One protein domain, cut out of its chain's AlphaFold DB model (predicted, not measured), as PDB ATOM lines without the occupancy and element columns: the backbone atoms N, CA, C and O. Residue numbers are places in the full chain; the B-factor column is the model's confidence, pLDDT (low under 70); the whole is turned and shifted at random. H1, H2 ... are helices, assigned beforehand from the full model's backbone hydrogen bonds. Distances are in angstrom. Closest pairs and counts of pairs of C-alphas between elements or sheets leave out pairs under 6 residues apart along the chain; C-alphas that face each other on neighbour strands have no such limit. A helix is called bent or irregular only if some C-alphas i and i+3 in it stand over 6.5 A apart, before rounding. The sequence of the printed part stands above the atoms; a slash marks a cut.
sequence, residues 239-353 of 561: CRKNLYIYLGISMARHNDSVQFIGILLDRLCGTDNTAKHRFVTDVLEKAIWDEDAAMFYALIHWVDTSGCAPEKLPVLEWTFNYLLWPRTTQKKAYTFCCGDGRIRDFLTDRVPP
ATOM      1  N   CYS A 239     129.041 103.812 193.643       80.12
ATOM      2  CA  CYS A 239     129.248 104.946 194.511       80.12
ATOM      3  C   CYS A 239     130.467 104.690 195.402       80.12
ATOM      4  O   CYS A 239     130.447 103.846 196.299       80.12
ATOM      5  N   ARG A 240     131.534 105.482 195.218       78.94
ATOM      6  CA  ARG A 240     132.738 105.419 196.072       78.94
ATOM      7  C   ARG A 240     132.421 105.547 197.567       78.94
ATOM      8  O   ARG A 240     133.175 105.032 198.384       78.94
ATOM      9  N   LYS A 241     131.306 106.196 197.932       82.75
ATOM     10  CA  LYS A 241     130.885 106.372 199.332       82.75
ATOM     11  C   LYS A 241     130.558 105.043 200.022       82.75
ATOM     12  O   LYS A 241     130.822 104.916 201.213       82.75
ATOM     13  N   ASN A 242     130.039 104.059 199.287       83.44
ATOM     14  CA  ASN A 242     129.644 102.764 199.851       83.44
ATOM     15  C   ASN A 242     130.800 101.755 199.893       83.44
ATOM     16  O   ASN A 242     130.706 100.730 200.561       83.44
ATOM     17  N   LEU A 243     131.924 102.048 199.232       85.44
ATOM     18  CA  LEU A 243     133.044 101.117 199.121       85.44
ATOM     19  C   LEU A 243     133.675 100.768 200.472       85.44
ATOM     20  O   LEU A 243     133.937  99.598 200.722       85.44
ATOM     21  N   TYR A 244     133.843 101.737 201.377       86.88
ATOM     22  CA  TYR A 244     134.342 101.446 202.730       86.88
ATOM     23  C   TYR A 244     133.480 100.387 203.435       86.88
ATOM     24  O   TYR A 244     133.990  99.496 204.108       86.88
ATOM     25  N   ILE A 245     132.163 100.437 203.218       88.44
ATOM     26  CA  ILE A 245     131.232  99.464 203.786       88.44
ATOM     27  C   ILE A 245     131.410  98.104 203.121       88.44
ATOM     28  O   ILE A 245     131.471  97.102 203.824       88.44
ATOM     29  N   TYR A 246     131.530  98.043 201.794       91.62
ATOM     30  CA  TYR A 246     131.755  96.774 201.095       91.62
ATOM     31  C   TYR A 246     133.070  96.116 201.489       91.62
ATOM     32  O   TYR A 246     133.093  94.907 201.714       91.62
ATOM     33  N   LEU A 247     134.133  96.902 201.661       90.50
ATOM     34  CA  LEU A 247     135.379  96.412 202.240       90.50
ATOM     35  C   LEU A 247     135.111  95.861 203.643       90.50
ATOM     36  O   LEU A 247     135.452  94.712 203.907       90.50
ATOM     37  N   GLY A 248     134.382  96.597 204.486       88.06
ATOM     38  CA  GLY A 248     133.985  96.150 205.825       88.06
ATOM     39  C   GLY A 248     133.287  94.787 205.830       88.06
ATOM     40  O   GLY A 248     133.648  93.890 206.587       88.06
ATOM     41  N   ILE A 249     132.318  94.605 204.930       87.81
ATOM     42  CA  ILE A 249     131.571  93.351 204.774       87.81
ATOM     43  C   ILE A 249     132.485  92.232 204.262       87.81
ATOM     44  O   ILE A 249     132.386  91.102 204.739       87.81
ATOM     45  N   SER A 250     133.388  92.527 203.324       88.31
ATOM     46  CA  SER A 250     134.299  91.528 202.754       88.31
ATOM     47  C   SER A 250     135.255  90.940 203.791       88.31
ATOM     48  O   SER A 250     135.578  89.760 203.718       88.31
ATOM     49  N   MET A 251     135.648  91.716 204.805       85.75
ATOM     50  CA  MET A 251     136.522  91.244 205.885       85.75
ATOM     51  C   MET A 251     135.848  90.262 206.831       85.75
ATOM     52  O   MET A 251     136.524  89.443 207.444       85.75
ATOM     53  N   ALA A 252     134.519  90.307 206.934       84.31
ATOM     54  CA  ALA A 252     133.777  89.300 207.682       84.31
ATOM     55  C   ALA A 252     133.854  87.911 207.011       84.31
ATOM     56  O   ALA A 252     133.439  86.920 207.607       84.31
ATOM     57  N   ARG A 253     134.399  87.816 205.785       81.94
ATOM     58  CA  ARG A 253     134.716  86.545 205.130       81.94
ATOM     59  C   ARG A 253     136.102  86.067 205.558       81.94
ATOM     60  O   ARG A 253     137.114  86.623 205.143       81.94
ATOM     61  N   HIS A 254     136.163  84.987 206.326       75.56
ATOM     62  CA  HIS A 254     137.440  84.458 206.811       75.56
ATOM     63  C   HIS A 254     138.372  83.946 205.696       75.56
ATOM     64  O   HIS A 254     139.574  84.169 205.781       75.56
ATOM     65  N   ASN A 255     137.833  83.323 204.640       80.38
ATOM     66  CA  ASN A 255     138.656  82.625 203.638       80.38
ATOM     67  C   ASN A 255     138.883  83.417 202.336       80.38
ATOM     68  O   ASN A 255     139.917  83.241 201.697       80.38
ATOM     69  N   ASP A 256     137.966  84.321 201.969       87.38
ATOM     70  CA  ASP A 256     137.980  84.974 200.646       87.38
ATOM     71  C   ASP A 256     138.117  86.504 200.711       87.38
ATOM     72  O   ASP A 256     138.011  87.175 199.682       87.38
ATOM     73  N   SER A 257     138.314  87.085 201.899       87.50
ATOM     74  CA  SER A 257     138.339  88.545 202.089       87.50
ATOM     75  C   SER A 257     139.311  89.239 201.135       87.50
ATOM     76  O   SER A 257     138.927  90.177 200.445       87.50
ATOM     77  N   VAL A 258     140.534  88.722 201.007       88.56
ATOM     78  CA  VAL A 258     141.574  89.267 200.119       88.56
ATOM     79  C   VAL A 258     141.131  89.270 198.655       88.56
ATOM     80  O   VAL A 258     141.315  90.266 197.955       88.56
ATOM     81  N   GLN A 259     140.512  88.180 198.188       92.44
ATOM     82  CA  GLN A 259     140.031  88.080 196.810       92.44
ATOM     83  C   GLN A 259     138.907  89.092 196.551       92.44
ATOM     84  O   GLN A 259     138.904  89.763 195.519       92.44
ATOM     85  N   PHE A 260     137.975  89.237 197.495       93.56
ATOM     86  CA  PHE A 260     136.859  90.177 197.391       93.56
ATOM     87  C   PHE A 260     137.327  91.633 197.433       93.56
ATOM     88  O   PHE A 260     136.878  92.435 196.613       93.56
ATOM     89  N   ILE A 261     138.267  91.964 198.323       92.00
ATOM     90  CA  ILE A 261     138.914  93.282 198.376       92.00
ATOM     91  C   ILE A 261     139.573  93.587 197.028       92.00
ATOM     92  O   ILE A 261     139.335  94.654 196.464       92.00
ATOM     93  N   GLY A 262     140.320  92.632 196.463       91.50
ATOM     94  CA  GLY A 262     140.935  92.781 195.143       91.50
ATOM     95  C   GLY A 262     139.919  93.059 194.042       91.50
ATOM     96  O   GLY A 262     140.060  94.039 193.318       91.50
ATOM     97  N   ILE A 263     138.847  92.267 193.967       94.25
ATOM     98  CA  ILE A 263     137.786  92.447 192.967       94.25
ATOM     99  C   ILE A 263     137.112  93.821 193.096       94.25
ATOM    100  O   ILE A 263     136.892  94.494 192.084       94.25
ATOM    101  N   LEU A 264     136.797  94.252 194.323       92.88
ATOM    102  CA  LEU A 264     136.201  95.562 194.583       92.88
ATOM    103  C   LEU A 264     137.151  96.688 194.150       92.88
ATOM    104  O   LEU A 264     136.751  97.567 193.387       92.88
ATOM    105  N   LEU A 265     138.417  96.645 194.570       89.81
ATOM    106  CA  LEU A 265     139.412  97.668 194.235       89.81
ATOM    107  C   LEU A 265     139.712  97.720 192.731       89.81
ATOM    108  O   LEU A 265     139.767  98.810 192.158       89.81
ATOM    109  N   ASP A 266     139.834  96.566 192.074       90.25
ATOM    110  CA  ASP A 266     140.073  96.455 190.632       90.25
ATOM    111  C   ASP A 266     138.950  97.081 189.814       90.25
ATOM    112  O   ASP A 266     139.201  97.782 188.830       90.25
ATOM    113  N   ARG A 267     137.698  96.860 190.223       90.06
ATOM    114  CA  ARG A 267     136.548  97.412 189.506       90.06
ATOM    115  C   ARG A 267     136.324  98.889 189.774       90.06
ATOM    116  O   ARG A 267     135.924  99.604 188.860       90.06
ATOM    117  N   LEU A 268     136.606  99.357 190.984       82.50
ATOM    118  CA  LEU A 268     136.248 100.711 191.418       82.50
ATOM    119  C   LEU A 268     137.307 101.752 191.089       82.50
ATOM    120  O   LEU A 268     136.991 102.916 190.833       82.50
ATOM    121  N   CYS A 269     138.564 101.328 191.074       83.00
ATOM    122  CA  CYS A 269     139.683 102.187 190.720       83.00
ATOM    123  C   CYS A 269     140.115 102.004 189.256       83.00
ATOM    124  O   CYS A 269     140.946 102.764 188.763       83.00
ATOM    125  N   GLY A 270     139.540 101.022 188.551       83.69
ATOM    126  CA  GLY A 270     139.903 100.676 187.182       83.69
ATOM    127  C   GLY A 270     141.286 100.028 187.088       83.69
ATOM    128  O   GLY A 270     141.816  99.494 188.057       83.69
ATOM    129  N   THR A 271     141.898 100.073 185.906       82.38
ATOM    130  CA  THR A 271     143.263  99.561 185.679       82.38
ATOM    131  C   THR A 271     144.357 100.554 186.083       82.38
ATOM    132  O   THR A 271     145.541 100.221 186.020       82.38
ATOM    133  N   ASP A 272     143.987 101.764 186.514       83.81
ATOM    134  CA  ASP A 272     144.933 102.797 186.921       83.81
ATOM    135  C   ASP A 272     145.457 102.539 188.341       83.81
ATOM    136  O   ASP A 272     144.778 102.742 189.351       83.81
ATOM    137  N   ASN A 273     146.719 102.121 188.411       83.00
ATOM    138  CA  ASN A 273     147.416 101.878 189.669       83.00
ATOM    139  C   ASN A 273     147.517 103.129 190.556       83.00
ATOM    140  O   ASN A 273     147.577 102.988 191.773       83.00
ATOM    141  N   THR A 274     147.528 104.343 189.990       83.31
ATOM    142  CA  THR A 274     147.578 105.575 190.796       83.31
ATOM    143  C   THR A 274     146.238 105.892 191.452       83.31
ATOM    144  O   THR A 274     146.208 106.292 192.616       83.31
ATOM    145  N   ALA A 275     145.123 105.632 190.764       83.25
ATOM    146  CA  ALA A 275     143.790 105.735 191.351       83.25
ATOM    147  C   ALA A 275     143.585 104.702 192.470       83.25
ATOM    148  O   ALA A 275     143.078 105.062 193.533       83.25
ATOM    149  N   LYS A 276     144.040 103.454 192.262       84.88
ATOM    150  CA  LYS A 276     144.040 102.407 193.302       84.88
ATOM    151  C   LYS A 276     144.832 102.832 194.525       84.88
ATOM    152  O   LYS A 276     144.325 102.756 195.634       84.88
ATOM    153  N   HIS A 277     146.055 103.306 194.303       82.12
ATOM    154  CA  HIS A 277     146.961 103.762 195.352       82.12
ATOM    155  C   HIS A 277     146.323 104.855 196.211       82.12
ATOM    156  O   HIS A 277     146.205 104.682 197.425       82.12
ATOM    157  N   ARG A 278     145.834 105.936 195.586       84.12
ATOM    158  CA  ARG A 278     145.169 107.032 196.304       84.12
ATOM    159  C   ARG A 278     143.955 106.533 197.079       84.12
ATOM    160  O   ARG A 278     143.775 106.901 198.229       84.12
ATOM    161  N   PHE A 279     143.147 105.670 196.473       85.19
ATOM    162  CA  PHE A 279     141.961 105.155 197.139       85.19
ATOM    163  C   PHE A 279     142.303 104.276 198.351       85.19
ATOM    164  O   PHE A 279     141.746 104.472 199.424       85.19
ATOM    165  N   VAL A 280     143.242 103.337 198.210       87.44
ATOM    166  CA  VAL A 280     143.705 102.490 199.325       87.44
ATOM    167  C   VAL A 280     144.268 103.354 200.450       87.44
ATOM    168  O   VAL A 280     144.000 103.085 201.616       87.44
ATOM    169  N   THR A 281     144.978 104.422 200.096       85.56
ATOM    170  CA  THR A 281     145.487 105.415 201.043       85.56
ATOM    171  C   THR A 281     144.345 106.088 201.815       85.56
ATOM    172  O   THR A 281     144.365 106.078 203.042       85.56
ATOM    173  N   ASP A 282     143.310 106.580 201.124       87.00
ATOM    174  CA  ASP A 282     142.132 107.203 201.750       87.00
ATOM    175  C   ASP A 282     141.399 106.227 202.698       87.00
ATOM    176  O   ASP A 282     140.910 106.616 203.762       87.00
ATOM    177  N   VAL A 283     141.319 104.940 202.334       88.50
ATOM    178  CA  VAL A 283     140.689 103.906 203.174       88.50
ATOM    179  C   VAL A 283     141.560 103.552 204.377       88.50
ATOM    180  O   VAL A 283     141.017 103.419 205.470       88.50
ATOM    181  N   LEU A 284     142.881 103.432 204.211       87.25
ATOM    182  CA  LEU A 284     143.808 103.212 205.324       87.25
ATOM    183  C   LEU A 284     143.742 104.370 206.319       87.25
ATOM    184  O   LEU A 284     143.611 104.131 207.516       87.25
ATOM    185  N   GLU A 285     143.752 105.615 205.835       85.50
ATOM    186  CA  GLU A 285     143.561 106.786 206.689       85.50
ATOM    187  C   GLU A 285     142.254 106.684 207.469       85.50
ATOM    188  O   GLU A 285     142.247 106.851 208.687       85.50
ATOM    189  N   LYS A 286     141.146 106.376 206.787       87.94
ATOM    190  CA  LYS A 286     139.842 106.228 207.435       87.94
ATOM    191  C   LYS A 286     139.825 105.100 208.471       87.94
ATOM    192  O   LYS A 286     139.288 105.309 209.552       87.94
ATOM    193  N   ALA A 287     140.438 103.955 208.176       87.00
ATOM    194  CA  ALA A 287     140.556 102.839 209.111       87.00
ATOM    195  C   ALA A 287     141.319 103.251 210.374       87.00
ATOM    196  O   ALA A 287     140.893 102.954 211.484       87.00
ATOM    197  N   ILE A 288     142.404 104.004 210.214       84.00
ATOM    198  CA  ILE A 288     143.177 104.528 211.336       84.00
ATOM    199  C   ILE A 288     142.361 105.547 212.151       84.00
ATOM    200  O   ILE A 288     142.400 105.546 213.380       84.00
ATOM    201  N   TRP A 289     141.605 106.416 211.478       84.56
ATOM    202  CA  TRP A 289     140.741 107.409 212.119       84.56
ATOM    203  C   TRP A 289     139.596 106.809 212.924       84.56
ATOM    204  O   TRP A 289     139.266 107.330 213.992       84.56
ATOM    205  N   ASP A 290     139.002 105.744 212.393       85.12
ATOM    206  CA  ASP A 290     137.898 105.015 213.008       85.12
ATOM    207  C   ASP A 290     138.405 103.947 214.006       85.12
ATOM    208  O   ASP A 290     137.595 103.229 214.590       85.12
ATOM    209  N   GLU A 291     139.728 103.855 214.218       86.25
ATOM    210  CA  GLU A 291     140.407 102.839 215.039       86.25
ATOM    211  C   GLU A 291     140.020 101.393 214.639       86.25
ATOM    212  O   GLU A 291     139.944 100.476 215.459       86.25
ATOM    213  N   ASP A 292     139.791 101.172 213.342       86.81
ATOM    214  CA  ASP A 292     139.388  99.900 212.745       86.81
ATOM    215  C   ASP A 292     140.617  99.057 212.365       86.81
ATOM    216  O   ASP A 292     141.061  99.004 211.213       86.81
ATOM    217  N   ALA A 293     141.193  98.390 213.371       86.06
ATOM    218  CA  ALA A 293     142.363  97.522 213.208       86.06
ATOM    219  C   ALA A 293     142.128  96.415 212.176       86.06
ATOM    220  O   ALA A 293     143.020  96.117 211.384       86.06
ATOM    221  N   ALA A 294     140.919  95.845 212.126       85.50
ATOM    222  CA  ALA A 294     140.586  94.795 211.169       85.50
ATOM    223  C   ALA A 294     140.692  95.296 209.720       85.50
ATOM    224  O   ALA A 294     141.324  94.631 208.896       85.50
ATOM    225  N   MET A 295     140.154  96.491 209.435       88.00
ATOM    226  CA  MET A 295     140.291  97.154 208.132       88.00
ATOM    227  C   MET A 295     141.731  97.448 207.771       88.00
ATOM    228  O   MET A 295     142.162  97.147 206.654       88.00
ATOM    229  N   PHE A 296     142.489  97.972 208.728       88.75
ATOM    230  CA  PHE A 296     143.898  98.247 208.520       88.75
ATOM    231  C   PHE A 296     144.660  96.974 208.112       88.75
ATOM    232  O   PHE A 296     145.256  96.938 207.037       88.75
ATOM    233  N   TYR A 297     144.570  95.890 208.890       85.81
ATOM    234  CA  TYR A 297     145.275  94.643 208.567       85.81
ATOM    235  C   TYR A 297     144.826  94.014 207.255       85.81
ATOM    236  O   TYR A 297     145.668  93.523 206.507       85.81
ATOM    237  N   ALA A 298     143.525  94.009 206.964       86.25
ATOM    238  CA  ALA A 298     143.014  93.398 205.744       86.25
ATOM    239  C   ALA A 298     143.557  94.102 204.492       86.25
ATOM    240  O   ALA A 298     143.965  93.439 203.538       86.25
ATOM    241  N   LEU A 299     143.618  95.437 204.512       87.69
ATOM    242  CA  LEU A 299     144.177  96.228 203.415       87.69
ATOM    243  C   LEU A 299     145.680  96.029 203.282       87.69
ATOM    244  O   LEU A 299     146.173  95.840 202.176       87.69
ATOM    245  N   ILE A 300     146.398  96.026 204.399       85.75
ATOM    246  CA  ILE A 300     147.839  95.780 204.428       85.75
ATOM    247  C   ILE A 300     148.176  94.387 203.881       85.75
ATOM    248  O   ILE A 300     149.030  94.250 203.005       85.75
ATOM    249  N   HIS A 301     147.467  93.358 204.342       85.38
ATOM    250  CA  HIS A 301     147.631  91.991 203.859       85.38
ATOM    251  C   HIS A 301     147.279  91.877 202.371       85.38
ATOM    252  O   HIS A 301     147.963  91.188 201.616       85.38
ATOM    253  N   TRP A 302     146.236  92.578 201.917       88.69
ATOM    254  CA  TRP A 302     145.910  92.659 200.497       88.69
ATOM    255  C   TRP A 302     147.023  93.334 199.682       88.69
ATOM    256  O   TRP A 302     147.384  92.827 198.621       88.69
ATOM    257  N   VAL A 303     147.619  94.430 200.168       85.12
ATOM    258  CA  VAL A 303     148.762  95.083 199.504       85.12
ATOM    259  C   VAL A 303     149.939  94.109 199.381       85.12
ATOM    260  O   VAL A 303     150.513  94.006 198.301       85.12
ATOM    261  N   ASP A 304     150.244  93.351 200.439       83.56
ATOM    262  CA  ASP A 304     151.338  92.366 200.452       83.56
ATOM    263  C   ASP A 304     151.098  91.207 199.467       83.56
ATOM    264  O   ASP A 304     151.982  90.808 198.711       83.56
ATOM    265  N   THR A 305     149.871  90.681 199.433       84.88
ATOM    266  CA  THR A 305     149.527  89.476 198.654       84.88
ATOM    267  C   THR A 305     149.147  89.744 197.203       84.88
ATOM    268  O   THR A 305     149.321  88.869 196.355       84.88
ATOM    269  N   SER A 306     148.643  90.936 196.875       80.88
ATOM    270  CA  SER A 306     148.156  91.262 195.525       80.88
ATOM    271  C   SER A 306     149.265  91.400 194.477       80.88
ATOM    272  O   SER A 306     148.971  91.634 193.305       80.88
ATOM    273  N   GLY A 307     150.541  91.280 194.864       71.00
ATOM    274  CA  GLY A 307     151.658  91.480 193.944       71.00
ATOM    275  C   GLY A 307     151.695  92.897 193.367       71.00
ATOM    276  O   GLY A 307     152.364  93.128 192.356       71.00
ATOM    277  N   CYS A 308     150.992  93.854 193.996       64.12
ATOM    278  CA  CYS A 308     151.233  95.278 193.810       64.12
ATOM    279  C   CYS A 308     152.672  95.530 194.262       64.12
ATOM    280  O   CYS A 308     152.921  95.734 195.443       64.12
ATOM    281  N   ALA A 309     153.614  95.377 193.327       49.56
ATOM    282  CA  ALA A 309     155.018  95.145 193.626       49.56
ATOM    283  C   ALA A 309     155.562  96.107 194.700       49.56
ATOM    284  O   ALA A 309     155.265  97.304 194.634       49.56
ATOM    285  N   PRO A 310     156.403  95.624 195.634       45.47
ATOM    286  CA  PRO A 310     157.004  96.434 196.699       45.47
ATOM    287  C   PRO A 310     157.817  97.630 196.177       45.47
ATOM    288  O   PRO A 310     158.031  98.594 196.900       45.47
ATOM    289  N   GLU A 311     158.169  97.663 194.889       48.47
ATOM    290  CA  GLU A 311     158.719  98.851 194.217       48.47
ATOM    291  C   GLU A 311     157.738 100.049 194.176       48.47
ATOM    292  O   GLU A 311     158.116 101.161 193.814       48.47
ATOM    293  N   LYS A 312     156.478  99.849 194.590       52.28
ATOM    294  CA  LYS A 312     155.457 100.880 194.827       52.28
ATOM    295  C   LYS A 312     155.035 100.954 196.304       52.28
ATOM    296  O   LYS A 312     153.881 101.256 196.620       52.28
ATOM    297  N   LEU A 313     156.028 100.841 197.186       55.22
ATOM    298  CA  LEU A 313     156.012 101.285 198.583       55.22
ATOM    299  C   LEU A 313     155.519 102.725 198.858       55.22
ATOM    300  O   LEU A 313     155.219 102.956 200.027       55.22
ATOM    301  N   PRO A 314     155.316 103.676 197.906       63.03
ATOM    302  CA  PRO A 314     154.807 104.990 198.267       63.03
ATOM    303  C   PRO A 314     153.451 104.984 198.961       63.03
ATOM    304  O   PRO A 314     153.127 106.010 199.514       63.03
ATOM    305  N   VAL A 315     152.618 103.924 198.923       61.62
ATOM    306  CA  VAL A 315     151.370 103.930 199.734       61.62
ATOM    307  C   VAL A 315     151.767 103.886 201.186       61.62
ATOM    308  O   VAL A 315     151.445 104.794 201.929       61.62
ATOM    309  N   LEU A 316     152.504 102.841 201.560       64.00
ATOM    310  CA  LEU A 316     152.950 102.649 202.922       64.00
ATOM    311  C   LEU A 316     153.847 103.817 203.291       64.00
ATOM    312  O   LEU A 316     153.489 104.571 204.174       64.00
ATOM    313  N   GLU A 317     154.922 104.075 202.556       68.69
ATOM    314  CA  GLU A 317     155.840 105.174 202.841       68.69
ATOM    315  C   GLU A 317     155.136 106.541 202.927       68.69
ATOM    316  O   GLU A 317     155.449 107.322 203.821       68.69
ATOM    317  N   TRP A 318     154.148 106.845 202.073       67.19
ATOM    318  CA  TRP A 318     153.362 108.078 202.195       67.19
ATOM    319  C   TRP A 318     152.419 108.041 203.387       67.19
ATOM    320  O   TRP A 318     152.391 109.017 204.119       67.19
ATOM    321  N   THR A 319     151.687 106.951 203.629       63.16
ATOM    322  CA  THR A 319     150.832 106.802 204.813       63.16
ATOM    323  C   THR A 319     151.680 106.936 206.074       63.16
ATOM    324  O   THR A 319     151.304 107.668 206.971       63.16
ATOM    325  N   PHE A 320     152.877 106.357 206.115       65.69
ATOM    326  CA  PHE A 320     153.855 106.501 207.190       65.69
ATOM    327  C   PHE A 320     154.366 107.938 207.320       65.69
ATOM    328  O   PHE A 320     154.290 108.513 208.397       65.69
ATOM    329  N   ASN A 321     154.823 108.571 206.240       65.94
ATOM    330  CA  ASN A 321     155.253 109.974 206.273       65.94
ATOM    331  C   ASN A 321     154.099 110.916 206.661       65.94
ATOM    332  O   ASN A 321     154.308 111.919 207.343       65.94
ATOM    333  N   TYR A 322     152.871 110.570 206.276       63.50
ATOM    334  CA  TYR A 322     151.634 111.243 206.649       63.50
ATOM    335  C   TYR A 322     151.150 110.871 208.055       63.50
ATOM    336  O   TYR A 322     150.285 111.555 208.578       63.50
ATOM    337  N   LEU A 323     151.688 109.834 208.690       59.66
ATOM    338  CA  LEU A 323     151.477 109.511 210.105       59.66
ATOM    339  C   LEU A 323     152.528 110.171 211.011       59.66
ATOM    340  O   LEU A 323     152.306 110.285 212.215       59.66
ATOM    341  N   LEU A 324     153.659 110.599 210.439       57.16
ATOM    342  CA  LEU A 324     154.836 111.123 211.145       57.16
ATOM    343  C   LEU A 324     155.001 112.657 211.058       57.16
ATOM    344  O   LEU A 324     155.990 113.201 211.549       57.16
ATOM    345  N   TRP A 325     154.061 113.385 210.451       54.03
ATOM    346  CA  TRP A 325     154.078 114.848 210.312       54.03
ATOM    347  C   TRP A 325     153.248 115.576 211.396       54.03
ATOM    348  O   TRP A 325     152.104 115.254 211.680       54.03
ATOM    349  N   PRO A 326     153.726 116.647 212.032       47.22
ATOM    350  CA  PRO A 326     153.071 117.148 213.238       47.22
ATOM    351  C   PRO A 326     151.749 117.878 212.928       47.22
ATOM    352  O   PRO A 326     151.717 119.073 212.632       47.22
ATOM    353  N   ARG A 327     150.626 117.151 213.006       60.81
ATOM    354  CA  ARG A 327     149.252 117.675 213.045       60.81
ATOM    355  C   ARG A 327     148.447 116.918 214.100       60.81
ATOM    356  O   ARG A 327     148.648 115.727 214.310       60.81
ATOM    357  N   THR A 328     147.491 117.593 214.736       54.69
ATOM    358  CA  THR A 328     146.592 117.032 215.772       54.69
ATOM    359  C   THR A 328     145.881 115.744 215.342       54.69
ATOM    360  O   THR A 328     145.590 114.883 216.167       54.69
ATOM    361  N   THR A 329     145.650 115.596 214.042       53.34
ATOM    362  CA  THR A 329     145.073 114.424 213.385       53.34
ATOM    363  C   THR A 329     145.955 113.172 213.445       53.34
ATOM    364  O   THR A 329     145.442 112.059 213.472       53.34
ATOM    365  N   GLN A 330     147.274 113.331 213.539       64.38
ATOM    366  CA  GLN A 330     148.233 112.225 213.470       64.38
ATOM    367  C   GLN A 330     148.543 111.607 214.836       64.38
ATOM    368  O   GLN A 330     148.902 110.440 214.912       64.38
ATOM    369  N   LYS A 331     148.286 112.330 215.937       66.25
ATOM    370  CA  LYS A 331     148.411 111.791 217.304       66.25
ATOM    371  C   LYS A 331     147.507 110.572 217.518       66.25
ATOM    372  O   LYS A 331     147.955 109.577 218.079       66.25
ATOM    373  N   LYS A 332     146.253 110.624 217.047       68.69
ATOM    374  CA  LYS A 332     145.328 109.474 217.088       68.69
ATOM    375  C   LYS A 332     145.851 108.313 216.259       68.69
ATOM    376  O   LYS A 332     145.912 107.187 216.729       68.69
ATOM    377  N   ALA A 333     146.283 108.640 215.052       65.50
ATOM    378  CA  ALA A 333     146.719 107.678 214.071       65.50
ATOM    379  C   ALA A 333     147.969 106.902 214.526       65.50
ATOM    380  O   ALA A 333     148.034 105.676 214.436       65.50
ATOM    381  N   TYR A 334     148.908 107.617 215.142       67.12
ATOM    382  CA  TYR A 334     150.080 107.059 215.797       67.12
ATOM    383  C   TYR A 334     149.728 106.245 217.052       67.12
ATOM    384  O   TYR A 334     150.247 105.146 217.234       67.12
ATOM    385  N   THR A 335     148.821 106.746 217.904       74.12
ATOM    386  CA  THR A 335     148.354 106.025 219.107       74.12
ATOM    387  C   THR A 335     147.707 104.695 218.735       74.12
ATOM    388  O   THR A 335     147.959 103.693 219.393       74.12
ATOM    389  N   PHE A 336     146.931 104.667 217.654       77.38
ATOM    390  CA  PHE A 336     146.347 103.451 217.104       77.38
ATOM    391  C   PHE A 336     147.424 102.467 216.618       77.38
ATOM    392  O   PHE A 336     147.444 101.318 217.056       77.38
ATOM    393  N   CYS A 337     148.379 102.929 215.798       74.00
ATOM    394  CA  CYS A 337     149.438 102.066 215.262       74.00
ATOM    395  C   CYS A 337     150.391 101.527 216.344       74.00
ATOM    396  O   CYS A 337     150.887 100.412 216.222       74.00
ATOM    397  N   CYS A 338     150.660 102.306 217.396       73.75
ATOM    398  CA  CYS A 338     151.531 101.892 218.500       73.75
ATOM    399  C   CYS A 338     150.793 101.147 219.615       73.75
ATOM    400  O   CYS A 338     151.422 100.414 220.377       73.75
ATOM    401  N   GLY A 339     149.484 101.367 219.744       75.38
ATOM    402  CA  GLY A 339     148.638 100.738 220.754       75.38
ATOM    403  C   GLY A 339     148.347  99.270 220.448       75.38
ATOM    404  O   GLY A 339     148.220  98.476 221.377       75.38
ATOM    405  N   ASP A 340     148.295  98.894 219.167       77.31
ATOM    406  CA  ASP A 340     148.205  97.496 218.749       77.31
ATOM    407  C   ASP A 340     149.596  96.952 218.391       77.31
ATOM    408  O   ASP A 340     150.177  97.289 217.358       77.31
ATOM    409  N   GLY A 341     150.122  96.072 219.251       74.88
ATOM    410  CA  GLY A 341     151.429  95.441 219.065       74.88
ATOM    411  C   GLY A 341     151.566  94.719 217.725       74.88
ATOM    412  O   GLY A 341     152.640  94.744 217.146       74.88
ATOM    413  N   ARG A 342     150.479  94.169 217.168       76.69
ATOM    414  CA  ARG A 342     150.511  93.506 215.856       76.69
ATOM    415  C   ARG A 342     150.673  94.502 214.699       76.69
ATOM    416  O   ARG A 342     151.328  94.160 213.717       76.69
ATOM    417  N   ILE A 343     150.117  95.718 214.805       73.00
ATOM    418  CA  ILE A 343     150.308  96.772 213.797       73.00
ATOM    419  C   ILE A 343     151.765  97.173 213.877       73.00
ATOM    420  O   ILE A 343     152.467  97.096 212.879       73.00
ATOM    421  N   ARG A 344     152.232  97.519 215.080       75.81
ATOM    422  CA  ARG A 344     153.622  97.892 215.319       75.81
ATOM    423  C   ARG A 344     154.583  96.856 214.740       75.81
ATOM    424  O   ARG A 344     155.376  97.228 213.888       75.81
ATOM    425  N   ASP A 345     154.462  95.590 215.129       74.81
ATOM    426  CA  ASP A 345     155.380  94.524 214.721       74.81
ATOM    427  C   ASP A 345     155.334  94.280 213.189       74.81
ATOM    428  O   ASP A 345     156.353  94.063 212.536       74.81
ATOM    429  N   PHE A 346     154.158  94.408 212.558       71.00
ATOM    430  CA  PHE A 346     154.059  94.371 211.094       71.00
ATOM    431  C   PHE A 346     154.808  95.540 210.438       71.00
ATOM    432  O   PHE A 346     155.553  95.358 209.471       71.00
ATOM    433  N   LEU A 347     154.586  96.752 210.951       68.25
ATOM    434  CA  LEU A 347     155.210  97.969 210.446       68.25
ATOM    435  C   LEU A 347     156.735  97.919 210.629       68.25
ATOM    436  O   LEU A 347     157.453  98.392 209.754       68.25
ATOM    437  N   THR A 348     157.225  97.310 211.712       66.25
ATOM    438  CA  THR A 348     158.656  97.167 212.001       66.25
ATOM    439  C   THR A 348     159.361  96.148 211.112       66.25
ATOM    440  O   THR A 348     160.491  96.386 210.695       66.25
ATOM    441  N   ASP A 349     158.710  95.024 210.808       68.00
ATOM    442  CA  ASP A 349     159.350  93.913 210.092       68.00
ATOM    443  C   ASP A 349     159.404  94.133 208.575       68.00
ATOM    444  O   ASP A 349     160.294  93.621 207.891       68.00
ATOM    445  N   ARG A 350     158.423  94.856 208.022       63.47
ATOM    446  CA  ARG A 350     158.207  94.961 206.569       63.47
ATOM    447  C   ARG A 350     158.577  96.315 205.980       63.47
ATOM    448  O   ARG A 350     158.821  96.389 204.775       63.47
ATOM    449  N   VAL A 351     158.609  97.375 206.785       57.28
ATOM    450  CA  VAL A 351     158.982  98.715 206.323       57.28
ATOM    451  C   VAL A 351     160.359  99.035 206.892       57.28
ATOM    452  O   VAL A 351     160.492  99.102 208.112       57.28
ATOM    453  N   PRO A 352     161.401  99.200 206.049       50.59
ATOM    454  CA  PRO A 352     162.711  99.589 206.551       50.59
ATOM    455  C   PRO A 352     162.543 100.872 207.369       50.59
ATOM    456  O   PRO A 352     161.819 101.763 206.908       50.59
ATOM    457  N   PRO A 353     163.149 100.966 208.570       49.44
ATOM    458  CA  PRO A 353     162.969 102.123 209.428       49.44
ATOM    459  C   PRO A 353     163.302 103.361 208.595       49.44
ATOM    460  O   PRO A 353     164.418 103.445 208.062       49.44
TER     461      PRO A 353
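What this domain is: This is residues 239 to 353 of the 561 residues of an uncharacterized protein of Plenodomus tracheiphilus IPT5 (UniProt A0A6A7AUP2). The longest helix, H3, folds back into H4 to make a helical hairpin in the middle; a second hairpin, H1 and H2, packs crosswise on one side of it. On the other side H5 lies beside H3, H6 runs across the end of H3, and H7 turns a corner from H6 to run beside H4 with only a loose approach. The 115 printed residues include seven named helices, H1 to H7 along the chain, and no named strand; the class is all helix. The whole is compact, with a radius of gyration of the C-alphas of 13.6 A, and rounded, spanning 35 by 29 by 26 A.

How they stand to each other: H3, residues 273 to 289, is the hub, touching four other helices. It forms a helical hairpin with H4, residues 293 to 305, at a shallow tilt of 25 degrees; their closest C-alphas, of Ala 287 and Phe 296, are 5.7 A apart. H5, residues 314 to 323, touches H3 at a shallow tilt of 31 degrees, the same way, closest at the C-alphas of Thr 281 and Val 315, 6.2 A. With residues 288 to 289 alone H3 touches H6, residues 328 to 339, about perpendicular at 82 degrees; the closest C-alphas, of Ile 288 and Ala 333, are 5.5 A apart. H2, residues 257 to 269, touches H4 about perpendicular at 79 degrees, closest at the C-alphas of Val 258 and Trp 302, 5.5 A. H1, residues 240 to 251, makes a helical hairpin with H2 at 14 degrees, closest at the C-alphas of Met 251 and Ser 257, 5.0 A. H6 and H7, residues 341 to 350, only just touch, with 3 pairs of C-alphas within 8 A, and touch only at the corner; the closest C-alphas, of Cys 338 and Arg 344, are 5.5 A apart. H7 is close to H4 but not clearly touching: the C-alphas of Tyr 297 and Ile 343 are closest, 7.6 A apart. Every O i to N i+4 pair is within hydrogen-bond range in H2, H3, H4, H5 and H7, against 6 of 8 in H1 and 6 of 8 in H6.

Where its parts are: H3 measures 24.1 A, from C-alpha 273 at (147.416, 101.878, 189.669) to C-alpha 289 at (140.741, 107.409, 212.119). H4 measures 18.1 A, H2 17.8 A, H1 17.7 A, H6 17.2 A, H7 14.2 A and H5 13.1 A. H1 begins at C-alpha 240 (132.738, 105.419, 196.072) and is only just irregular, with C-alphas 241 and 244 6.9 A apart. H7 ends at C-alpha 350 (158.207, 94.961, 206.569).

The domain as a whole: The two C-alphas farthest apart, of Asn 255 and Pro 326, are 38.6 A apart. The printed part has no cut and no long link. Mean pLDDT of the printed part is 77.1; residues 308 to 334 and 347 to 353 are under 70.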